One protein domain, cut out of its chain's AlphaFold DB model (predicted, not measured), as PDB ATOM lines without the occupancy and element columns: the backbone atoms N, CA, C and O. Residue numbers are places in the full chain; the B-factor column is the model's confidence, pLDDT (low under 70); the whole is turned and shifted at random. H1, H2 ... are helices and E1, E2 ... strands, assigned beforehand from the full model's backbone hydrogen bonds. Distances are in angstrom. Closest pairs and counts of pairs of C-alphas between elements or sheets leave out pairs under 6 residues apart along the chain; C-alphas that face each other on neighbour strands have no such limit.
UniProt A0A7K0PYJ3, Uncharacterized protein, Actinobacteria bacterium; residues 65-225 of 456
ATOM      1  N   ASP A  65     -15.307 -23.977  -9.869       36.94
ATOM      2  CA  ASP A  65     -14.254 -23.011 -10.233       36.94
ATOM      3  C   ASP A  65     -13.536 -23.426 -11.543       36.94
ATOM      4  O   ASP A  65     -13.112 -22.574 -12.320       36.94
ATOM      5  N   ALA A  66     -13.477 -24.732 -11.849       35.31
ATOM      6  CA  ALA A  66     -12.934 -25.282 -13.102       35.31
ATOM      7  C   ALA A  66     -13.969 -25.437 -14.247       35.31
ATOM      8  O   ALA A  66     -13.598 -25.465 -15.422       35.31
ATOM      9  N   ALA A  67     -15.259 -25.550 -13.921       36.81
ATOM     10  CA  ALA A  67     -16.386 -25.749 -14.837       36.81
ATOM     11  C   ALA A  67     -17.031 -24.429 -15.276       36.81
ATOM     12  O   ALA A  67     -17.840 -24.427 -16.207       36.81
ATOM     13  N   LEU A  68     -16.607 -23.301 -14.693       41.38
ATOM     14  CA  LEU A  68     -16.654 -21.988 -15.333       41.38
ATOM     15  C   LEU A  68     -15.777 -22.032 -16.594       41.38
ATOM     16  O   LEU A  68     -14.642 -21.557 -16.632       41.38
ATOM     17  N   ARG A  69     -16.301 -22.664 -17.650       34.56
ATOM     18  CA  ARG A  69     -15.715 -22.630 -18.987       34.56
ATOM     19  C   ARG A  69     -15.450 -21.169 -19.370       34.56
ATOM     20  O   ARG A  69     -16.315 -20.325 -19.110       34.56
ATOM     21  N   PRO A  70     -14.341 -20.879 -20.078       39.44
ATOM     22  CA  PRO A  70     -14.102 -19.560 -20.661       39.44
ATOM     23  C   PRO A  70     -15.311 -19.062 -21.462       39.44
ATOM     24  O   PRO A  70     -15.588 -17.873 -21.458       39.44
ATOM     25  N   ASP A  71     -16.077 -19.973 -22.066       33.78
ATOM     26  CA  ASP A  71     -17.221 -19.641 -22.914       33.78
ATOM     27  C   ASP A  71     -18.478 -19.211 -22.136       33.78
ATOM     28  O   ASP A  71     -19.235 -18.391 -22.644       33.78
ATOM     29  N   ALA A  72     -18.702 -19.684 -20.901       35.47
ATOM     30  CA  ALA A  72     -19.829 -19.227 -20.069       35.47
ATOM     31  C   ALA A  72     -19.518 -17.873 -19.406       35.47
ATOM     32  O   ALA A  72     -20.368 -16.986 -19.366       35.47
ATOM     33  N   ALA A  73     -18.260 -17.674 -18.995       37.75
ATOM     34  CA  ALA A  73     -17.745 -16.371 -18.573       37.75
ATOM     35  C   ALA A  73     -17.625 -15.368 -19.744       37.75
ATOM     36  O   ALA A  73     -17.679 -14.164 -19.519       37.75
ATOM     37  N   ALA A  74     -17.488 -15.840 -20.989       33.53
ATOM     38  CA  ALA A  74     -17.524 -15.007 -22.195       33.53
ATOM     39  C   ALA A  74     -18.954 -14.731 -22.702       33.53
ATOM     40  O   ALA A  74     -19.181 -13.695 -23.324       33.53
ATOM     41  N   ALA A  75     -19.918 -15.624 -22.439       37.22
ATOM     42  CA  ALA A  75     -21.331 -15.439 -22.782       37.22
ATOM     43  C   ALA A  75     -22.052 -14.471 -21.824       37.22
ATOM     44  O   ALA A  75     -22.933 -13.725 -22.257       37.22
ATOM     45  N   ALA A  76     -21.636 -14.407 -20.555       42.78
ATOM     46  CA  ALA A  76     -21.975 -13.316 -19.647       42.78
ATOM     47  C   ALA A  76     -21.157 -12.069 -20.039       42.78
ATOM     48  O   ALA A  76     -20.097 -11.811 -19.483       42.78
ATOM     49  N   GLY A  77     -21.611 -11.341 -21.064       32.06
ATOM     50  CA  GLY A  77     -20.881 -10.309 -21.824       32.06
ATOM     51  C   GLY A  77     -20.387  -9.045 -21.091       32.06
ATOM     52  O   GLY A  77     -20.398  -7.962 -21.674       32.06
ATOM     53  N   GLY A  78     -19.924  -9.145 -19.849       36.03
ATOM     54  CA  GLY A  78     -19.075  -8.154 -19.201       36.03
ATOM     55  C   GLY A  78     -17.647  -8.682 -19.151       36.03
ATOM     56  O   GLY A  78     -17.362  -9.631 -18.432       36.03
ATOM     57  N   THR A  79     -16.732  -8.064 -19.895       34.78
ATOM     58  CA  THR A  79     -15.288  -8.310 -19.768       34.78
ATOM     59  C   THR A  79     -14.895  -8.389 -18.287       34.78
ATOM     60  O   THR A  79     -15.104  -7.413 -17.563       34.78
ATOM     61  N   ALA A  80     -14.308  -9.506 -17.843       42.44
ATOM     62  CA  ALA A  80     -13.868  -9.719 -16.456       42.44
ATOM     63  C   ALA A  80     -12.899  -8.628 -15.936       42.44
ATOM     64  O   ALA A  80     -12.702  -8.482 -14.731       42.44
ATOM     65  N   ASP A  81     -12.333  -7.812 -16.831       39.47
ATOM     66  CA  ASP A  81     -11.511  -6.646 -16.498       39.47
ATOM     67  C   ASP A  81     -12.296  -5.380 -16.109       39.47
ATOM     68  O   ASP A  81     -11.726  -4.484 -15.493       39.47
ATOM     69  N   GLY A  82     -13.601  -5.289 -16.391       38.59
ATOM     70  CA  GLY A  82     -14.416  -4.103 -16.085       38.59
ATOM     71  C   GLY A  82     -14.946  -4.025 -14.645       38.59
ATOM     72  O   GLY A  82     -15.457  -2.981 -14.240       38.59
ATOM     73  N   ALA A  83     -14.854  -5.115 -13.876       45.91
ATOM     74  CA  ALA A  83     -15.424  -5.221 -12.529       45.91
ATOM     75  C   ALA A  83     -14.388  -5.141 -11.393       45.91
ATOM     76  O   ALA A  83     -14.778  -4.997 -10.235       45.91
ATOM     77  N   LYS A  84     -13.081  -5.196 -11.695       51.56
ATOM     78  CA  LYS A  84     -12.031  -5.050 -10.675       51.56
ATOM     79  C   LYS A  84     -12.097  -3.641 -10.073       51.56
ATOM     80  O   LYS A  84     -11.828  -2.661 -10.761       51.56
ATOM     81  N   GLY A  85     -12.480  -3.547  -8.800       56.91
ATOM     82  CA  GLY A  85     -12.616  -2.279  -8.074       56.91
ATOM     83  C   GLY A  85     -13.961  -1.562  -8.248       56.91
ATOM     84  O   GLY A  85     -14.114  -0.435  -7.778       56.91
ATOM     85  N   ARG A  86     -14.954  -2.183  -8.902       80.81
ATOM     86  CA  ARG A  86     -16.328  -1.661  -8.920       80.81
ATOM     87  C   ARG A  86     -17.052  -2.090  -7.642       80.81
ATOM     88  O   ARG A  86     -17.075  -3.269  -7.319       80.81
ATOM     89  N   ALA A  87     -17.701  -1.143  -6.966       88.38
ATOM     90  CA  ALA A  87     -18.563  -1.450  -5.827       88.38
ATOM     91  C   ALA A  87     -19.814  -2.251  -6.266       88.38
ATOM     92  O   ALA A  87     -20.401  -1.912  -7.305       88.38
ATOM     93  N   PRO A  88     -20.244  -3.263  -5.485       94.56
ATOM     94  CA  PRO A  88     -21.436  -4.054  -5.784       94.56
ATOM     95  C   PRO A  88     -22.702  -3.190  -5.789       94.56
ATOM     96  O   PRO A  88     -22.796  -2.208  -5.047       94.56
ATOM     97  N   ARG A  89     -23.687  -3.554  -6.618       95.81
ATOM     98  CA  ARG A  89     -25.011  -2.911  -6.697       95.81
ATOM     99  C   ARG A  89     -26.137  -3.914  -6.498       95.81
ATOM    100  O   ARG A  89     -25.977  -5.110  -6.709       95.81
ATOM    101  N   GLU A  90     -27.294  -3.397  -6.105       95.81
ATOM    102  CA  GLU A  90     -28.520  -4.185  -5.941       95.81
ATOM    103  C   GLU A  90     -28.898  -4.903  -7.242       95.81
ATOM    104  O   GLU A  90     -28.823  -4.314  -8.319       95.81
ATOM    105  N   GLY A  91     -29.308  -6.167  -7.139       94.81
ATOM    106  CA  GLY A  91     -29.688  -6.999  -8.284       94.81
ATOM    107  C   GLY A  91     -28.534  -7.789  -8.912       94.81
ATOM    108  O   GLY A  91     -28.786  -8.735  -9.660       94.81
ATOM    109  N   GLU A  92     -27.284  -7.461  -8.582       95.56
ATOM    110  CA  GLU A  92     -26.108  -8.100  -9.171       95.56
ATOM    111  C   GLU A  92     -25.761  -9.438  -8.497       95.56
ATOM    112  O   GLU A  92     -25.897  -9.613  -7.285       95.56
ATOM    113  N   LEU A  93     -25.262 -10.378  -9.295       95.94
ATOM    114  CA  LEU A  93     -24.658 -11.634  -8.868       95.94
ATOM    115  C   LEU A  93     -23.136 -11.489  -8.889       95.94
ATOM    116  O   LEU A  93     -22.548 -11.143  -9.914       95.94
ATOM    117  N   TRP A  94     -22.496 -11.791  -7.768       95.44
ATOM    118  CA  TRP A  94     -21.064 -11.623  -7.566       95.44
ATOM    119  C   TRP A  94     -20.419 -12.893  -7.044       95.44
ATOM    120  O   TRP A  94     -21.038 -13.677  -6.331       95.44
ATOM    121  N   ARG A  95     -19.129 -13.047  -7.331       93.75
ATOM    122  CA  ARG A  95     -18.233 -13.890  -6.546       93.75
ATOM    123  C   ARG A  95     -17.717 -13.064  -5.367       93.75
ATOM    124  O   ARG A  95     -17.152 -11.992  -5.588       93.75
ATOM    125  N   ALA A  96     -17.878 -13.561  -4.146       91.38
ATOM    126  CA  ALA A  96     -17.378 -12.933  -2.925       91.38
ATOM    127  C   ALA A  96     -16.630 -13.954  -2.062       91.38
ATOM    128  O   ALA A  96     -17.054 -15.104  -1.977       91.38
ATOM    129  N   GLY A  97     -15.513 -13.564  -1.454       88.19
ATOM    130  CA  GLY A  97     -14.672 -14.483  -0.689       88.19
ATOM    131  C   GLY A  97     -13.364 -13.877  -0.200       88.19
ATOM    132  O   GLY A  97     -12.928 -12.848  -0.706       88.19
ATOM    133  N   ALA A  98     -12.728 -14.557   0.756       75.56
ATOM    134  CA  ALA A  98     -11.322 -14.345   1.111       75.56
ATOM    135  C   ALA A  98     -10.482 -15.531   0.617       75.56
ATOM    136  O   ALA A  98      -9.974 -15.504  -0.498       75.56
ATOM    137  N   GLN A  99     -10.379 -16.590   1.430       68.88
ATOM    138  CA  GLN A  99      -9.716 -17.846   1.052       68.88
ATOM    139  C   GLN A  99     -10.640 -18.747   0.229       68.88
ATOM    140  O   GLN A  99     -10.233 -19.302  -0.787       68.88
ATOM    141  N   GLU A 100     -11.902 -18.841   0.645       74.75
ATOM    142  CA  GLU A 100     -12.966 -19.527  -0.082       74.75
ATOM    143  C   GLU A 100     -13.925 -18.492  -0.669       74.75
ATOM    144  O   GLU A 100     -14.203 -17.465  -0.041       74.75
ATOM    145  N   ALA A 101     -14.415 -18.747  -1.885       83.81
ATOM    146  CA  ALA A 101     -15.327 -17.852  -2.581       83.81
ATOM    147  C   ALA A 101     -16.683 -18.514  -2.829       83.81
ATOM    148  O   ALA A 101     -16.765 -19.676  -3.218       83.81
ATOM    149  N   LEU A 102     -17.742 -17.735  -2.642       93.44
ATOM    150  CA  LEU A 102     -19.125 -18.102  -2.903       93.44
ATOM    151  C   LEU A 102     -19.707 -17.210  -3.994       93.44
ATOM    152  O   LEU A 102     -19.278 -16.067  -4.182       93.44
ATOM    153  N   LEU A 103     -20.733 -17.713  -4.676       96.38
ATOM    154  CA  LEU A 103     -21.631 -16.853  -5.432       96.38
ATOM    155  C   LEU A 103     -22.626 -16.221  -4.462       96.38
ATOM    156  O   LEU A 103     -23.180 -16.891  -3.591       96.38
ATOM    157  N   VAL A 104     -22.848 -14.922  -4.604       97.44
ATOM    158  CA  VAL A 104     -23.777 -14.160  -3.778       97.44
ATOM    159  C   VAL A 104     -24.579 -13.201  -4.641       97.44
ATOM    160  O   VAL A 104     -24.041 -12.505  -5.499       97.44
ATOM    161  N   TRP A 105     -25.882 -13.151  -4.406       98.00
ATOM    162  CA  TRP A 105     -26.759 -12.143  -4.977       98.00
ATOM    163  C   TRP A 105     -26.870 -10.952  -4.027       98.00
ATOM    164  O   TRP A 105     -27.135 -11.117  -2.832       98.00
ATOM    165  N   VAL A 106     -26.673  -9.748  -4.560       97.69
ATOM    166  CA  VAL A 106     -26.721  -8.492  -3.814       97.69
ATOM    167  C   VAL A 106     -28.161  -8.008  -3.733       97.69
ATOM    168  O   VAL A 106     -28.736  -7.509  -4.700       97.69
ATOM    169  N   ARG A 107     -28.747  -8.115  -2.543       96.69
ATOM    170  CA  ARG A 107     -30.120  -7.676  -2.290       96.69
ATOM    171  C   ARG A 107     -30.210  -6.170  -2.079       96.69
ATOM    172  O   ARG A 107     -31.173  -5.545  -2.511       96.69
ATOM    173  N   ARG A 108     -29.252  -5.608  -1.340       96.88
ATOM    174  CA  ARG A 108     -29.241  -4.202  -0.920       96.88
ATOM    175  C   ARG A 108     -27.823  -3.747  -0.595       96.88
ATOM    176  O   ARG A 108     -27.042  -4.529  -0.063       96.88
ATOM    177  N   VAL A 109     -27.507  -2.481  -0.847       95.81
ATOM    178  CA  VAL A 109     -26.206  -1.895  -0.486       95.81
ATOM    179  C   VAL A 109     -26.400  -0.779   0.540       95.81
ATOM    180  O   VAL A 109     -27.289   0.064   0.396       95.81
ATOM    181  N   TRP A 110     -25.575  -0.773   1.585       92.50
ATOM    182  CA  TRP A 110     -25.491   0.293   2.586       92.50
ATOM    183  C   TRP A 110     -24.070   0.852   2.663       92.50
ATOM    184  O   TRP A 110     -23.129   0.294   2.099       92.50
ATOM    185  N   ASP A 111     -23.908   1.949   3.402       85.81
ATOM    186  CA  ASP A 111     -22.590   2.504   3.699       85.81
ATOM    187  C   ASP A 111     -21.804   1.537   4.607       85.81
ATOM    188  O   ASP A 111     -22.160   1.329   5.769       85.81
ATOM    189  N   GLY A 112     -20.786   0.879   4.045       83.62
ATOM    190  CA  GLY A 112     -19.909  -0.065   4.749       83.62
ATOM    191  C   GLY A 112     -20.414  -1.509   4.881       83.62
ATOM    192  O   GLY A 112     -19.739  -2.321   5.516       83.62
ATOM    193  N   ALA A 113     -21.564  -1.868   4.300       94.62
ATOM    194  CA  ALA A 113     -22.065  -3.246   4.313       94.62
ATOM    195  C   ALA A 113     -22.969  -3.559   3.114       94.62
ATOM    196  O   ALA A 113     -23.733  -2.712   2.652       94.62
ATOM    197  N   VAL A 114     -22.938  -4.809   2.658       96.75
ATOM    198  CA  VAL A 114     -23.743  -5.303   1.535       96.75
ATOM    199  C   VAL A 114     -24.639  -6.443   2.003       96.75
ATOM    200  O   VAL A 114     -24.157  -7.429   2.552       96.75
ATOM    201  N   ASP A 115     -25.945  -6.308   1.796       97.56
ATOM    202  CA  ASP A 115     -26.929  -7.363   2.030       97.56
ATOM    203  C   ASP A 115     -26.830  -8.414   0.933       97.56
ATOM    204  O   ASP A 115     -27.119  -8.122  -0.232       97.56
ATOM    205  N   ALA A 116     -26.450  -9.629   1.294       97.62
ATOM    206  CA  ALA A 116     -26.191 -10.676   0.328       97.62
ATOM    207  C   ALA A 116     -26.895 -11.981   0.695       97.62
ATOM    208  O   ALA A 116     -27.039 -12.335   1.870       97.62
ATOM    209  N   VAL A 117     -27.312 -12.701  -0.343       98.06
ATOM    210  CA  VAL A 117     -27.909 -14.035  -0.258       98.06
ATOM    211  C   VAL A 117     -27.024 -14.991  -1.058       98.06
ATOM    212  O   VAL A 117     -26.716 -14.680  -2.210       98.06
ATOM    213  N   PRO A 118     -26.579 -16.120  -0.490       97.75
ATOM    214  CA  PRO A 118     -25.693 -17.032  -1.189       97.75
ATOM    215  C   PRO A 118     -26.441 -17.767  -2.302       97.75
ATOM    216  O   PRO A 118     -27.639 -18.051  -2.212       97.75
ATOM    217  N   VAL A 119     -25.697 -18.069  -3.358       97.38
ATOM    218  CA  VAL A 119     -26.157 -18.778  -4.544       97.38
ATOM    219  C   VAL A 119     -25.304 -20.027  -4.720       97.38
ATOM    220  O   VAL A 119     -24.078 -19.975  -4.627       97.38
ATOM    221  N   VAL A 120     -25.955 -21.158  -4.955       95.00
ATOM    222  CA  VAL A 120     -25.323 -22.470  -5.105       95.00
ATOM    223  C   VAL A 120     -25.538 -22.995  -6.519       95.00
ATOM    224  O   VAL A 120     -26.516 -22.650  -7.177       95.00
ATOM    225  N   LEU A 121     -24.608 -23.825  -6.982       91.88
ATOM    226  CA  LEU A 121     -24.649 -24.460  -8.306       91.88
ATOM    227  C   LEU A 121     -25.151 -25.910  -8.248       91.88
ATOM    228  O   LEU A 121     -25.230 -26.570  -9.277       91.88
ATOM    229  N   ASP A 122     -25.447 -26.413  -7.046       88.81
ATOM    230  CA  ASP A 122     -25.943 -27.768  -6.821       88.81
ATOM    231  C   ASP A 122     -27.429 -27.707  -6.413       88.81
ATOM    232  O   ASP A 122     -27.728 -27.453  -5.240       88.81
ATOM    233  N   PRO A 123     -28.373 -27.871  -7.360       84.81
ATOM    234  CA  PRO A 123     -29.802 -27.814  -7.067       84.81
ATOM    235  C   PRO A 123     -30.268 -28.968  -6.166       84.81
ATOM    236  O   PRO A 123     -31.284 -28.817  -5.490       84.81
ATOM    237  N   ASP A 124     -29.518 -30.074  -6.073       88.31
ATOM    238  CA  ASP A 124     -29.851 -31.185  -5.169       88.31
ATOM    239  C   ASP A 124     -29.683 -30.789  -3.693       88.31
ATOM    240  O   ASP A 124     -30.272 -31.405  -2.802       88.31
ATOM    241  N   MET A 125     -28.905 -29.735  -3.421       89.25
ATOM    242  CA  MET A 125     -28.733 -29.175  -2.080       89.25
ATOM    243  C   MET A 125     -29.809 -28.144  -1.709       89.25
ATOM    244  O   MET A 125     -29.780 -27.604  -0.600       89.25
ATOM    245  N   ALA A 126     -30.758 -27.858  -2.606       93.12
ATOM    246  CA  ALA A 126     -31.845 -26.928  -2.342       93.12
ATOM    247  C   ALA A 126     -32.851 -27.489  -1.323       93.12
ATOM    248  O   ALA A 126     -33.168 -28.682  -1.288       93.12
ATOM    249  N   ASP A 127     -33.393 -26.595  -0.507       95.12
ATOM    250  CA  ASP A 127     -34.484 -26.850   0.429       95.12
ATOM    251  C   ASP A 127     -35.719 -26.007   0.081       95.12
ATOM    252  O   ASP A 127     -35.744 -25.281  -0.918       95.12
ATOM    253  N   GLU A 128     -36.748 -26.065   0.925       95.69
ATOM    254  CA  GLU A 128     -37.985 -25.305   0.745       95.69
ATOM    255  C   GLU A 128     -37.804 -23.776   0.818       95.69
ATOM    256  O   GLU A 128     -38.724 -23.028   0.484       95.69
ATOM    257  N   GLN A 129     -36.630 -23.302   1.249       96.19
ATOM    258  CA  GLN A 129     -36.259 -21.886   1.327       96.19
ATOM    259  C   GLN A 129     -35.218 -21.501   0.261       96.19
ATOM    260  O   GLN A 129     -34.686 -20.385   0.277       96.19
ATOM    261  N   THR A 130     -34.944 -22.392  -0.691       97.69
ATOM    262  CA  THR A 130     -33.998 -22.181  -1.783       97.69
ATOM    263  C   THR A 130     -34.752 -22.068  -3.101       97.69
ATOM    264  O   THR A 130     -35.355 -23.036  -3.558       97.69
ATOM    265  N   LEU A 131     -34.707 -20.892  -3.730       97.88
ATOM    266  CA  LEU A 131     -35.302 -20.680  -5.050       97.88
ATOM    267  C   LEU A 131     -34.440 -21.349  -6.121       97.88
ATOM    268  O   LEU A 131     -33.271 -21.000  -6.266       97.88
ATOM    269  N   LEU A 132     -35.033 -22.248  -6.901       97.69
ATOM    270  CA  LEU A 132     -34.380 -22.892  -8.035       97.69
ATOM    271  C   LEU A 132     -34.591 -22.061  -9.303       97.69
ATOM    272  O   LEU A 132     -35.722 -21.772  -9.704       97.69
ATOM    273  N   LEU A 133     -33.487 -21.679  -9.935       96.00
ATOM    274  CA  LEU A 133     -33.457 -20.926 -11.179       96.00
ATOM    275  C   LEU A 133     -33.059 -21.850 -12.328       96.00
ATOM    276  O   LEU A 133     -31.995 -22.468 -12.254       96.00
ATOM    277  N   PRO A 134     -33.863 -21.916 -13.399       93.06
ATOM    278  CA  PRO A 134     -33.470 -22.629 -14.602       93.06
ATOM    279  C   PRO A 134     -32.320 -21.901 -15.330       93.06
ATOM    280  O   PRO A 134     -32.077 -20.711 -15.082       93.06
ATOM    281  N   PRO A 135     -31.615 -22.583 -16.254       90.38
ATOM    282  CA  PRO A 135     -30.454 -22.027 -16.952       90.38
ATOM    283  C   PRO A 135     -30.711 -20.713 -17.699       90.38
ATOM    284  O   PRO A 135     -29.826 -19.870 -17.777       90.38
ATOM    285  N   ASP A 136     -31.914 -20.518 -18.240       90.00
ATOM    286  CA  ASP A 136     -32.328 -19.328 -18.993       90.00
ATOM    287  C   ASP A 136     -32.583 -18.096 -18.109       90.00
ATOM    288  O   ASP A 136     -32.494 -16.965 -18.584       90.00
ATOM    289  N   ALA A 137     -32.851 -18.301 -16.818       90.25
ATOM    290  CA  ALA A 137     -32.986 -17.236 -15.823       90.25
ATOM    291  C   ALA A 137     -31.660 -16.907 -15.108       90.25
ATOM    292  O   ALA A 137     -31.620 -16.021 -14.249       90.25
ATOM    293  N   SER A 138     -30.588 -17.632 -15.440       91.75
ATOM    294  CA  SER A 138     -29.274 -17.557 -14.811       91.75
ATOM    295  C   SER A 138     -28.264 -16.856 -15.725       91.75
ATOM    296  O   SER A 138     -28.099 -17.258 -16.877       91.75
ATOM    297  N   PRO A 139     -27.497 -15.868 -15.227       85.62
ATOM    298  CA  PRO A 139     -26.441 -15.229 -16.013       85.62
ATOM    299  C   PRO A 139     -25.294 -16.191 -16.366       85.62
ATOM    300  O   PRO A 139     -24.486 -15.877 -17.233       85.62
ATOM    301  N   LEU A 140     -25.220 -17.358 -15.717       85.56
ATOM    302  CA  LEU A 140     -24.219 -18.393 -15.981       85.56
ATOM    303  C   LEU A 140     -24.669 -19.424 -17.029       85.56
ATOM    304  O   LEU A 140     -23.872 -20.279 -17.408       85.56
ATOM    305  N   GLY A 141     -25.931 -19.387 -17.478       84.12
ATOM    306  CA  GLY A 141     -26.478 -20.418 -18.367       84.12
ATOM    307  C   GLY A 141     -26.550 -21.807 -17.717       84.12
ATOM    308  O   GLY A 141     -26.515 -22.816 -18.419       84.12
ATOM    309  N   ALA A 142     -26.613 -21.862 -16.385       86.75
ATOM    310  CA  ALA A 142     -26.670 -23.079 -15.577       86.75
ATOM    311  C   ALA A 142     -27.736 -22.945 -14.483       86.75
ATOM    312  O   ALA A 142     -28.072 -21.826 -14.091       86.75
ATOM    313  N   GLU A 143     -28.249 -24.071 -13.989       90.56
ATOM    314  CA  GLU A 143     -29.195 -24.081 -12.869       90.56
ATOM    315  C   GLU A 143     -28.548 -23.504 -11.607       90.56
ATOM    316  O   GLU A 143     -27.416 -23.854 -11.269       90.56
ATOM    317  N   LEU A 144     -29.264 -22.613 -10.916       95.25
ATOM    318  CA  LEU A 144     -28.804 -21.984  -9.674       95.25
ATOM    319  C   LEU A 144     -29.815 -22.211  -8.550       95.25
ATOM    320  O   LEU A 144     -31.020 -22.160  -8.780       95.25
ATOM    321  N   GLY A 145     -29.336 -22.355  -7.318       97.06
ATOM    322  CA  GLY A 145     -30.151 -22.273  -6.106       97.06
ATOM    323  C   GLY A 145     -29.862 -20.985  -5.336       97.06
ATOM    324  O   GLY A 145     -28.731 -20.775  -4.913       97.06
ATOM    325  N   VAL A 146     -30.851 -20.117  -5.120       97.75
ATOM    326  CA  VAL A 146     -30.711 -18.919  -4.270       97.75
ATOM    327  C   VAL A 146     -31.226 -19.238  -2.869       97.75
ATOM    328  O   VAL A 146     -32.435 -19.358  -2.665       97.75
ATOM    329  N   VAL A 147     -30.321 -19.378  -1.899       97.31
ATOM    330  CA  VAL A 147     -30.631 -19.884  -0.549       97.31
ATOM    331  C   VAL A 147     -31.114 -18.735   0.341       97.31
ATOM    332  O   VAL A 147     -30.346 -18.113   1.077       97.31
ATOM    333  N   THR A 148     -32.408 -18.410   0.255       96.81
ATOM    334  CA  THR A 148     -32.991 -17.199   0.871       96.81
ATOM    335  C   THR A 148     -32.962 -17.195   2.401       96.81
ATOM    336  O   THR A 148     -33.033 -16.131   3.022       96.81
ATOM    337  N   SER A 149     -32.796 -18.371   3.009       94.69
ATOM    338  CA  SER A 149     -32.676 -18.569   4.454       94.69
ATOM    339  C   SER A 149     -31.357 -18.049   5.042       94.69
ATOM    340  O   SER A 149     -31.308 -17.684   6.218       94.69
ATOM    341  N   LEU A 150     -30.297 -17.945   4.231       94.56
ATOM    342  CA  LEU A 150     -28.933 -17.617   4.668       94.56
ATOM    343  C   LEU A 150     -28.518 -16.184   4.320       94.56
ATOM    344  O   LEU A 150     -27.466 -15.928   3.743       94.56
ATOM    345  N   ARG A 151     -29.345 -15.208   4.682       94.88
ATOM    346  CA  ARG A 151     -29.047 -13.792   4.439       94.88
ATOM    347  C   ARG A 151     -27.963 -13.266   5.391       94.88
ATOM    348  O   ARG A 151     -28.078 -13.431   6.606       94.88
ATOM    349  N   SER A 152     -26.957 -12.563   4.865       96.19
ATOM    350  CA  SER A 152     -25.881 -11.960   5.671       96.19
ATOM    351  C   SER A 152     -25.472 -10.570   5.178       96.19
ATOM    352  O   SER A 152     -25.780 -10.170   4.059       96.19
ATOM    353  N   HIS A 153     -24.763  -9.837   6.037       97.38
ATOM    354  CA  HIS A 153     -24.161  -8.544   5.717       97.38
ATOM    355  C   HIS A 153     -22.669  -8.751   5.482       97.38
ATOM    356  O   HIS A 153     -21.951  -9.125   6.410       97.38
ATOM    357  N   LEU A 154     -22.211  -8.507   4.261       96.00
ATOM    358  CA  LEU A 154     -20.826  -8.703   3.848       96.00
ATOM    359  C   LEU A 154     -20.084  -7.366   3.779       96.00
ATOM    360  O   LEU A 154     -20.690  -6.317   3.544       96.00
ATOM    361  N   HIS A 155     -18.771  -7.399   3.989       94.75
ATOM    362  CA  HIS A 155     -17.908  -6.247   3.764       94.75
ATOM    363  C   HIS A 155     -17.834  -5.935   2.256       94.75
ATOM    364  O   HIS A 155     -17.694  -6.873   1.469       94.75
ATOM    365  N   PRO A 156     -17.895  -4.660   1.820       91.31
ATOM    366  CA  PRO A 156     -17.815  -4.305   0.398       91.31
ATOM    367  C   PRO A 156     -16.557  -4.836  -0.304       91.31
ATOM    368  O   PRO A 156     -16.635  -5.275  -1.446       91.31
ATOM    369  N   ASP A 157     -15.426  -4.878   0.403       89.44
ATOM    370  CA  ASP A 157     -14.155  -5.376  -0.151       89.44
ATOM    371  C   ASP A 157     -14.075  -6.909  -0.252       89.44
ATOM    372  O   ASP A 157     -13.116  -7.434  -0.806       89.44
ATOM    373  N   ALA A 158     -15.070  -7.645   0.256       91.00
ATOM    374  CA  ALA A 158     -15.138  -9.096   0.083       91.00
ATOM    375  C   ALA A 158     -15.600  -9.508  -1.328       91.00
ATOM    376  O   ALA A 158     -15.578 -10.690  -1.663       91.00
ATOM    377  N   PHE A 159     -16.047  -8.556  -2.154       91.00
ATOM    378  CA  PHE A 159     -16.551  -8.795  -3.505       91.00
ATOM    379  C   PHE A 159     -15.399  -8.826  -4.514       91.00
ATOM    380  O   PHE A 159     -14.690  -7.842  -4.704       91.00
ATOM    381  N   LEU A 160     -15.226  -9.967  -5.181       84.31
ATOM    382  CA  LEU A 160     -14.073 -10.247  -6.039       84.31
ATOM    383  C   LEU A 160     -14.353  -9.923  -7.509       84.31
ATOM    384  O   LEU A 160     -13.564  -9.246  -8.169       84.31
ATOM    385  N   SER A 161     -15.469 -10.424  -8.042       85.44
ATOM    386  CA  SER A 161     -15.809 -10.264  -9.459       85.44
ATOM    387  C   SER A 161     -17.311 -10.321  -9.705       85.44
ATOM    388  O   SER A 161     -17.996 -11.200  -9.178       85.44
ATOM    389  N   LEU A 162     -17.802  -9.424 -10.559       88.25
ATOM    390  CA  LEU A 162     -19.174  -9.447 -11.057       88.25
ATOM    391  C   LEU A 162     -19.366 -10.650 -11.985       88.25
ATOM    392  O   LEU A 162     -18.568 -10.858 -12.896       88.25
ATOM    393  N   VAL A 163     -20.434 -11.411 -11.763       88.81
ATOM    394  CA  VAL A 163     -20.843 -12.535 -12.616       88.81
ATOM    395  C   VAL A 163     -21.932 -12.102 -13.595       88.81
ATOM    396  O   VAL A 163     -21.896 -12.473 -14.763       88.81
ATOM    397  N   GLY A 164     -22.889 -11.297 -13.139       90.19
ATOM    398  CA  GLY A 164     -23.974 -10.790 -13.976       90.19
ATOM    399  C   GLY A 164     -25.078 -10.145 -13.151       90.19
ATOM    400  O   GLY A 164     -24.888  -9.848 -11.977       90.19
ATOM    401  N   GLU A 165     -26.243  -9.945 -13.753       93.81
ATOM    402  CA  GLU A 165     -27.444  -9.436 -13.081       93.81
ATOM    403  C   GLU A 165     -28.556 -10.482 -13.187       93.81
ATOM    404  O   GLU A 165     -28.691 -11.148 -14.216       93.81
ATOM    405  N   LEU A 166     -29.340 -10.650 -12.117       92.88
ATOM    406  CA  LEU A 166     -30.532 -11.493 -12.178       92.88
ATOM    407  C   LEU A 166     -31.691 -10.705 -12.809       92.88
ATOM    408  O   LEU A 166     -31.864  -9.525 -12.490       92.88
ATOM    409  N   PRO A 167     -32.530 -11.331 -13.656       93.06
ATOM    410  CA  PRO A 167     -33.727 -10.684 -14.183       93.06
ATOM    411  C   PRO A 167     -34.645 -10.166 -13.067       93.06
ATOM    412  O   PRO A 167     -34.787 -10.798 -12.020       93.06
ATOM    413  N   GLN A 168     -35.340  -9.053 -13.310       93.00
ATOM    414  CA  GLN A 168     -36.254  -8.452 -12.328       93.00
ATOM    415  C   GLN A 168     -37.335  -9.436 -11.840       93.00
ATOM    416  O   GLN A 168     -37.653  -9.469 -10.654       93.00
ATOM    417  N   GLU A 169     -37.856 -10.284 -12.729       94.31
ATOM    418  CA  GLU A 169     -38.818 -11.332 -12.367       94.31
ATOM    419  C   GLU A 169     -38.224 -12.335 -11.362       94.31
ATOM    420  O   GLU A 169     -38.886 -12.748 -10.410       94.31
ATOM    421  N   THR A 170     -36.946 -12.686 -11.519       94.56
ATOM    422  CA  THR A 170     -36.222 -13.537 -10.569       94.56
ATOM    423  C   THR A 170     -36.114 -12.863  -9.203       94.56
ATOM    424  O   THR A 170     -36.350 -13.506  -8.181       94.56
ATOM    425  N   VAL A 171     -35.826 -11.559  -9.165       94.50
ATOM    426  CA  VAL A 171     -35.774 -10.780  -7.915       94.50
ATOM    427  C   VAL A 171     -37.124 -10.796  -7.189       94.50
ATOM    428  O   VAL A 171     -37.175 -10.966  -5.967       94.50
ATOM    429  N   GLU A 172     -38.226 -10.678  -7.928       94.94
ATOM    430  CA  GLU A 172     -39.579 -10.756  -7.372       94.94
ATOM    431  C   GLU A 172     -39.887 -12.144  -6.793       94.94
ATOM    432  O   GLU A 172     -40.450 -12.236  -5.698       94.94
ATOM    433  N   ARG A 173     -39.441 -13.218  -7.457       96.31
ATOM    434  CA  ARG A 173     -39.554 -14.595  -6.944       96.31
ATOM    435  C   ARG A 173     -38.714 -14.819  -5.685       96.31
ATOM    436  O   ARG A 173     -39.191 -15.443  -4.743       96.31
ATOM    437  N   ILE A 174     -37.506 -14.256  -5.597       95.88
ATOM    438  CA  ILE A 174     -36.687 -14.321  -4.369       95.88
ATOM    439  C   ILE A 174     -37.421 -13.656  -3.191       95.88
ATOM    440  O   ILE A 174     -37.451 -14.187  -2.073       95.88
ATOM    441  N   ALA A 175     -38.035 -12.494  -3.434       94.75
ATOM    442  CA  ALA A 175     -38.829 -11.794  -2.429       94.75
ATOM    443  C   ALA A 175     -40.094 -12.578  -2.038       94.75
ATOM    444  O   ALA A 175     -40.482 -12.577  -0.866       94.75
ATOM    445  N   GLU A 176     -40.725 -13.262  -2.996       96.31
ATOM    446  CA  GLU A 176     -41.866 -14.146  -2.772       96.31
ATOM    447  C   GLU A 176     -41.507 -15.306  -1.840       96.31
ATOM    448  O   GLU A 176     -42.183 -15.447  -0.817       96.31
ATOM    449  N   VAL A 177     -40.415 -16.032  -2.114       96.94
ATOM    450  CA  VAL A 177     -39.943 -17.163  -1.291       96.94
ATOM    451  C   VAL A 177     -39.606 -16.701   0.124       96.94
ATOM    452  O   VAL A 177     -40.076 -17.279   1.106       96.94
ATOM    453  N   SER A 178     -38.877 -15.587   0.245       94.19
ATOM    454  CA  SER A 178     -38.515 -15.009   1.548       94.19
ATOM    455  C   SER A 178     -39.752 -14.646   2.381       94.19
ATOM    456  O   SER A 178     -39.792 -14.854   3.595       94.19
ATOM    457  N   ARG A 179     -40.783 -14.088   1.733       95.75
ATOM    458  CA  ARG A 179     -42.051 -13.725   2.378       95.75
ATOM    459  C   ARG A 179     -42.873 -14.963   2.738       95.75
ATOM    460  O   ARG A 179     -43.426 -15.006   3.831       95.75
ATOM    461  N   ALA A 180     -42.932 -15.960   1.855       95.31
ATOM    462  CA  ALA A 180     -43.626 -17.222   2.092       95.31
ATOM    463  C   ALA A 180     -43.092 -17.933   3.341       95.31
ATOM    464  O   ALA A 180     -43.868 -18.312   4.218       95.31
ATOM    465  N   ALA A 181     -41.764 -18.011   3.457       93.69
ATOM    466  CA  ALA A 181     -41.082 -18.577   4.612       93.69
ATOM    467  C   ALA A 181     -41.423 -17.825   5.911       93.69
ATOM    468  O   ALA A 181     -41.756 -18.451   6.917       93.69
ATOM    469  N   ALA A 182     -41.410 -16.487   5.888       92.50
ATOM    470  CA  ALA A 182     -41.774 -15.669   7.049       92.50
ATOM    471  C   ALA A 182     -43.246 -15.840   7.475       92.50
ATOM    472  O   ALA A 182     -43.570 -15.713   8.654       92.50
ATOM    473  N   GLU A 183     -44.132 -16.131   6.522       94.81
ATOM    474  CA  GLU A 183     -45.561 -16.380   6.739       94.81
ATOM    475  C   GLU A 183     -45.874 -17.853   7.070       94.81
ATOM    476  O   GLU A 183     -47.020 -18.175   7.386       94.81
ATOM    477  N   GLY A 184     -44.883 -18.751   7.012       92.25
ATOM    478  CA  GLY A 184     -45.067 -20.187   7.240       92.25
ATOM    479  C   GLY A 184     -45.921 -20.877   6.171       92.25
ATOM    480  O   GLY A 184     -46.602 -21.858   6.471       92.25
ATOM    481  N   ARG A 185     -45.923 -20.359   4.937       94.69
ATOM    482  CA  ARG A 185     -46.660 -20.923   3.794       94.69
ATOM    483  C   ARG A 185     -45.709 -21.477   2.736       94.69
ATOM    484  O   ARG A 185     -44.544 -21.095   2.676       94.69
ATOM    485  N   ALA A 186     -46.239 -22.321   1.853       91.19
ATOM    486  CA  ALA A 186     -45.520 -22.722   0.652       91.19
ATOM    487  C   ALA A 186     -45.360 -21.520  -0.308       91.19
ATOM    488  O   ALA A 186     -46.309 -20.732  -0.457       91.19
ATOM    489  N   PRO A 187     -44.182 -21.356  -0.932       94.31
ATOM    490  CA  PRO A 187     -43.968 -20.338  -1.948       94.31
ATOM    491  C   PRO A 187     -44.671 -20.690  -3.264       94.31
ATOM    492  O   PRO A 187     -44.823 -21.861  -3.608       94.31
ATOM    493  N   ASP A 188     -45.075 -19.664  -4.008       93.50
ATOM    494  CA  ASP A 188     -45.537 -19.762  -5.399       93.50
ATOM    495  C   ASP A 188     -44.340 -19.644  -6.358       93.50
ATOM    496  O   ASP A 188     -44.259 -18.765  -7.218       93.50
ATOM    497  N   ALA A 189     -43.341 -20.496  -6.131       93.94
ATOM    498  CA  ALA A 189     -42.100 -20.549  -6.885       93.94
ATOM    499  C   ALA A 189     -41.510 -21.964  -6.831       93.94
ATOM    500  O   ALA A 189     -41.827 -22.756  -5.941       93.94
ATOM    501  N   LEU A 190     -40.632 -22.285  -7.784       96.31
ATOM    502  CA  LEU A 190     -39.910 -23.552  -7.770       96.31
ATOM    503  C   LEU A 190     -38.838 -23.514  -6.675       96.31
ATOM    504  O   LEU A 190     -37.868 -22.764  -6.778       96.31
ATOM    505  N   VAL A 191     -39.021 -24.323  -5.637       97.25
ATOM    506  CA  VAL A 191     -38.076 -24.476  -4.525       97.25
ATOM    507  C   VAL A 191     -37.678 -25.938  -4.343       97.25
ATOM    508  O   VAL A 191     -38.307 -26.834  -4.915       97.25
ATOM    509  N   GLY A 192     -36.631 -26.179  -3.557       94.31
ATOM    510  CA  GLY A 192     -36.219 -27.526  -3.175       94.31
ATOM    511  C   GLY A 192     -37.234 -28.232  -2.260       94.31
ATOM    512  O   GLY A 192     -38.176 -27.618  -1.746       94.31
ATOM    513  N   PRO A 193     -37.074 -29.549  -2.047       93.25
ATOM    514  CA  PRO A 193     -37.957 -30.310  -1.173       93.25
ATOM    515  C   PRO A 193     -37.758 -29.930   0.296       93.25
ATOM    516  O   PRO A 193     -36.656 -29.574   0.707       93.25
ATOM    517  N   GLN A 194     -38.807 -30.088   1.105       93.44
ATOM    518  CA  GLN A 194     -38.746 -29.768   2.530       93.44
ATOM    519  C   GLN A 194     -37.670 -30.585   3.266       93.44
ATOM    520  O   GLN A 194     -37.548 -31.796   3.048       93.44
ATOM    521  N   VAL A 195     -36.913 -29.950   4.159       89.88
ATOM    522  CA  VAL A 195     -36.037 -30.652   5.110       89.88
ATOM    523  C   VAL A 195     -36.879 -31.168   6.278       89.88
ATOM    524  O   VAL A 195     -37.413 -30.401   7.077       89.88
ATOM    525  N   LEU A 196     -37.032 -32.491   6.364       89.62
ATOM    526  CA  LEU A 196     -37.857 -33.150   7.388       89.62
ATOM    527  C   LEU A 196     -37.034 -33.742   8.539       89.62
ATOM    528  O   LEU A 196     -37.589 -34.014   9.603       89.62
ATOM    529  N   ASP A 197     -35.737 -33.952   8.318       88.62
ATOM    530  CA  ASP A 197     -34.814 -34.576   9.263       88.62
ATOM    531  C   ASP A 197     -33.685 -33.601   9.621       88.62
ATOM    532  O   ASP A 197     -33.150 -32.908   8.755       88.62
ATOM    533  N   SER A 198     -33.316 -33.548  10.899       84.88
ATOM    534  CA  SER A 198     -32.173 -32.762  11.367       84.88
ATOM    535  C   SER A 198     -30.828 -33.320  10.903       84.88
ATOM    536  O   SER A 198     -29.853 -32.571  10.885       84.88
ATOM    537  N   ASP A 199     -30.778 -34.604  10.537       85.38
ATOM    538  CA  ASP A 199     -29.576 -35.280  10.035       85.38
ATOM    539  C   ASP A 199     -29.438 -35.187   8.498       85.38
ATOM    540  O   ASP A 199     -28.558 -35.812   7.903       85.38
ATOM    541  N   ASP A 200     -30.297 -34.406   7.833       88.94
ATOM    542  CA  ASP A 200     -30.217 -34.151   6.393       88.94
ATOM    543  C   ASP A 200     -28.917 -33.403   6.038       88.94
ATOM    544  O   ASP A 200     -28.581 -32.370   6.624       88.94
ATOM    545  N   GLN A 201     -28.188 -33.902   5.035       87.88
ATOM    546  CA  GLN A 201     -26.906 -33.338   4.594       87.88
ATOM    547  C   GLN A 201     -27.016 -31.868   4.164       87.88
ATOM    548  O   GLN A 201     -26.048 -31.113   4.292       87.88
ATOM    549  N   ARG A 202     -28.197 -31.432   3.713       89.50
ATOM    550  CA  ARG A 202     -28.461 -30.038   3.338       89.50
ATOM    551  C   ARG A 202     -28.289 -29.081   4.517       89.50
ATOM    552  O   ARG A 202     -27.824 -27.961   4.323       89.50
ATOM    553  N   VAL A 203     -28.561 -29.532   5.744       88.81
ATOM    554  CA  VAL A 203     -28.351 -28.733   6.963       88.81
ATOM    555  C   VAL A 203     -26.862 -28.459   7.185       88.81
ATOM    556  O   VAL A 203     -26.472 -27.327   7.472       88.81
ATOM    557  N   GLU A 204     -26.006 -29.472   7.029       83.75
ATOM    558  CA  GLU A 204     -24.549 -29.314   7.162       83.75
ATOM    559  C   GLU A 204     -23.971 -28.438   6.043       83.75
ATOM    560  O   GLU A 204     -23.130 -27.563   6.288       83.75
ATOM    561  N   TYR A 205     -24.471 -28.615   4.822       87.44
ATOM    562  CA  TYR A 205     -24.104 -27.785   3.682       87.44
ATOM    563  C   TYR A 205     -24.433 -26.303   3.924       87.44
ATOM    564  O   TYR A 205     -23.565 -25.435   3.796       87.44
ATOM    565  N   GLN A 206     -25.644 -26.002   4.395       91.06
ATOM    566  CA  GLN A 206     -26.062 -24.644   4.747       91.06
ATOM    567  C   GLN A 206     -25.239 -24.040   5.891       91.06
ATOM    568  O   GLN A 206     -24.875 -22.865   5.836       91.06
ATOM    569  N   GLN A 207     -24.885 -24.828   6.910       90.31
ATOM    570  CA  GLN A 207     -23.987 -24.377   7.981       90.31
ATOM    571  C   GLN A 207     -22.585 -24.029   7.463       90.31
ATOM    572  O   GLN A 207     -21.942 -23.111   7.984       90.31
ATOM    573  N   THR A 208     -22.112 -24.745   6.444       89.50
ATOM    574  CA  THR A 208     -20.818 -24.487   5.804       89.50
ATOM    575  C   THR A 208     -20.857 -23.157   5.054       89.50
ATOM    576  O   THR A 208     -20.036 -22.283   5.328       89.50
ATOM    577  N   ILE A 209     -21.884 -22.937   4.226       92.69
ATOM    578  CA  ILE A 209     -22.121 -21.654   3.541       92.69
ATOM    579  C   ILE A 209     -22.220 -20.505   4.551       92.69
ATOM    580  O   ILE A 209     -21.551 -19.483   4.402       92.69
ATOM    581  N   ALA A 210     -23.008 -20.681   5.614       92.56
ATOM    582  CA  ALA A 210     -23.163 -19.676   6.662       92.56
ATOM    583  C   ALA A 210     -21.832 -19.347   7.360       92.56
ATOM    584  O   ALA A 210     -21.589 -18.190   7.700       92.56
ATOM    585  N   SER A 211     -20.960 -20.344   7.550       90.81
ATOM    586  CA  SER A 211     -19.630 -20.149   8.139       90.81
ATOM    587  C   SER A 211     -18.738 -19.300   7.233       90.81
ATOM    588  O   SER A 211     -18.171 -18.320   7.707       90.81
ATOM    589  N   VAL A 212     -18.691 -19.599   5.931       89.00
ATOM    590  CA  VAL A 212     -17.923 -18.809   4.951       89.00
ATOM    591  C   VAL A 212     -18.466 -17.377   4.851       89.00
ATOM    592  O   VAL A 212     -17.710 -16.407   4.880       89.00
ATOM    593  N   MET A 213     -19.792 -17.198   4.835       94.00
ATOM    594  CA  MET A 213     -20.396 -15.860   4.868       94.00
ATOM    595  C   MET A 213     -20.085 -15.087   6.155       94.00
ATOM    596  O   MET A 213     -19.967 -13.862   6.115       94.00
ATOM    597  N   ALA A 214     -19.948 -15.770   7.296       92.25
ATOM    598  CA  ALA A 214     -19.611 -15.134   8.566       92.25
ATOM    599  C   ALA A 214     -18.194 -14.531   8.557       92.25
ATOM    600  O   ALA A 214     -17.980 -13.465   9.145       92.25
ATOM    601  N   GLU A 215     -17.249 -15.159   7.855       89.31
ATOM    602  CA  GLU A 215     -15.876 -14.661   7.679       89.31
ATOM    603  C   GLU A 215     -15.819 -13.372   6.850       89.31
ATOM    604  O   GLU A 215     -14.971 -12.512   7.087       89.31
ATOM    605  N   MET A 216     -16.780 -13.199   5.942       94.12
ATOM    606  CA  MET A 216     -16.920 -12.016   5.092       94.12
ATOM    607  C   MET A 216     -17.677 -10.853   5.753       94.12
ATOM    608  O   MET A 216     -17.825  -9.791   5.149       94.12
ATOM    609  N   THR A 217     -18.174 -11.012   6.983       94.44
ATOM    610  CA  THR A 217     -18.881  -9.924   7.684       94.44
ATOM    611  C   THR A 217     -17.945  -8.752   7.986       94.44
ATOM    612  O   THR A 217     -16.777  -8.993   8.284       94.44
ATOM    613  N   PRO A 218     -18.414  -7.487   8.026       90.62
ATOM    614  CA  PRO A 218     -17.538  -6.333   8.252       90.62
ATOM    615  C   PRO A 218     -16.624  -6.448   9.480       90.62
ATOM    616  O   PRO A 218     -15.444  -6.114   9.420       90.62
ATOM    617  N   ALA A 219     -17.139  -6.978  10.594       88.06
ATOM    618  CA  ALA A 219     -16.357  -7.168  11.812       88.06
ATOM    619  C   ALA A 219     -15.341  -8.319  11.710       88.06
ATOM    620  O   ALA A 219     -14.267  -8.246  12.306       88.06
ATOM    621  N   ALA A 220     -15.672  -9.415  11.019       86.12
ATOM    622  CA  ALA A 220     -14.715 -10.488  10.760       86.12
ATOM    623  C   ALA A 220     -13.639 -10.018   9.778       86.12
ATOM    624  O   ALA A 220     -12.457 -10.122  10.099       86.12
ATOM    625  N   TRP A 221     -14.059  -9.386   8.684       85.75
ATOM    626  CA  TRP A 221     -13.198  -8.829   7.651       85.75
ATOM    627  C   TRP A 221     -12.191  -7.836   8.218       85.75
ATOM    628  O   TRP A 221     -10.999  -8.023   8.037       85.75
ATOM    629  N   ALA A 222     -12.619  -6.851   9.012       83.44
ATOM    630  CA  ALA A 222     -11.702  -5.883   9.620       83.44
ATOM    631  C   ALA A 222     -10.699  -6.506  10.616       83.44
ATOM    632  O   ALA A 222      -9.641  -5.933  10.878       83.44
ATOM    633  N   ARG A 223     -11.020  -7.667  11.212       80.00
ATOM    634  CA  ARG A 223     -10.110  -8.385  12.125       80.00
ATOM    635  C   ARG A 223      -9.045  -9.175  11.373       80.00
ATOM    636  O   ARG A 223      -7.919  -9.249  11.857       80.00
ATOM    637  N   THR A 224      -9.411  -9.772  10.245       74.12
ATOM    638  CA  THR A 224      -8.520 -10.593   9.411       74.12
ATOM    639  C   THR A 224      -7.748  -9.756   8.391       74.12
ATOM    640  O   THR A 224      -6.592 -10.050   8.115       74.12
ATOM    641  N   HIS A 225      -8.351  -8.668   7.918       65.88
ATOM    642  CA  HIS A 225      -7.838  -7.729   6.926       65.88
ATOM    643  C   HIS A 225      -7.773  -6.342   7.565       65.88
ATOM    644  O   HIS A 225      -8.537  -5.436   7.223       65.88
TER     645      HIS A 225
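AT A GLANCE: This is residues 65 to 225 of the 456 residues of an uncharacterized protein of Actinobacteria bacterium (UniProt A0A7K0PYJ3). One strongly twisted sheet of seven strands makes the core, with two long helices on opposite faces: H3 crosses E2 and E3 on one face, and H2 runs slantwise over E5 on the other. Short H4 follows H3 at a sharp turn and grazes the sheet, while short H1 lies off the sheet near E7. The printed part has 161 residues, with four named helices and seven named strands in the order H1 E1 E2 E3 E4 E5 E6 E7 H2 H3 H4; the class is mixed. The sheet is branched at E3, and its neighbour pairs are antiparallel. The whole is compact, with a radius of gyration of the C-alphas of 15.3 A and spans of 42 by 37 by 29 A.

HOW THE PARTS SIT: E1, residues 92 to 97, E2, residues 101 to 110, and E3, residues 113 to 120, form a meander, each strand the antiparallel neighbour of the one before. N 94 and O 104 of the hairpin E1 and E2 are 2.8 A apart, within hydrogen-bond range, as are N 105 and O 117 of the hairpin E2 and E3, at 2.8 A. E2 bends by 84 degrees at residue 107. On the other side of E1 from E2 lies the edge strand E7, residues 159 to 165, with N 95 and O 161 at 2.8 A. On the other side of E3 from E2 lie E6, residues 152 to 154, with N 114 and O 154 at 2.8 A, and E5, residues 144 to 147, with N 120 and O 145 at 2.8 A. E5 forms a hairpin with the edge strand E4, residues 130 to 133, where N 131 and O 146 are 2.9 A apart. H3, residues 201 to 215, is on the sheet at a height of 10.2 A, over E2 and E3, and runs across the strands, at 66 degrees to E2 on the local plane. Its closest C-alphas to E3 are those of Ile 209 and Pro 118, 7.5 A. H2, residues 168 to 183, is on the opposite face at a height of 9.2 A, over E5 and only just not over E4, on which 2 of its 16 C-alphas fall; it runs slantwise to the strands, at 37 degrees to E5 on the local plane. The C-alphas of Ile 174 in H2 and Leu 131 in E4, the closest of the two, are 6.5 A apart. H4, residues 218 to 224, only grazes the sheet, with residues 218 to 221. H3 and H4 are close but not clearly touching, about perpendicular at 77 degrees, the closest C-alphas being those of Glu 215 and Trp 221, 6.4 A. H1, residues 70 to 75, is not on the sheet; the C-alphas of Ala 73 and Val 163 in E7, the closest, are 7.7 A apart. In H1, H2, H3 and H4 every O i to N i+4 pair is within hydrogen-bond range.

IN THESE COORDINATES: E3 runs 21.7 A from C-alpha 113 at (-22.065, -3.246, 4.313) to C-alpha 120, and E2 21.4 A from first to last C-alpha. H2 is 22.7 A long and H3 21.9 A; E1 has 15.6 A and E7 14.5 A. H1 begins at C-alpha 70, (-14.102, -19.560, -20.661), and H4 ends at C-alpha 224, (-8.520, -10.593, 9.411).

THE WHOLE: The C-alphas of Gly 82 and Asp 197, the two farthest apart, are 44.6 A apart. The printed part has no cut. The links H1 to E1, with 16 residues, and H2 to H3, with 17, are long. The mean pLDDT of the printed part is 84.8; residues 65 to 85, 99 and 225 are under 70.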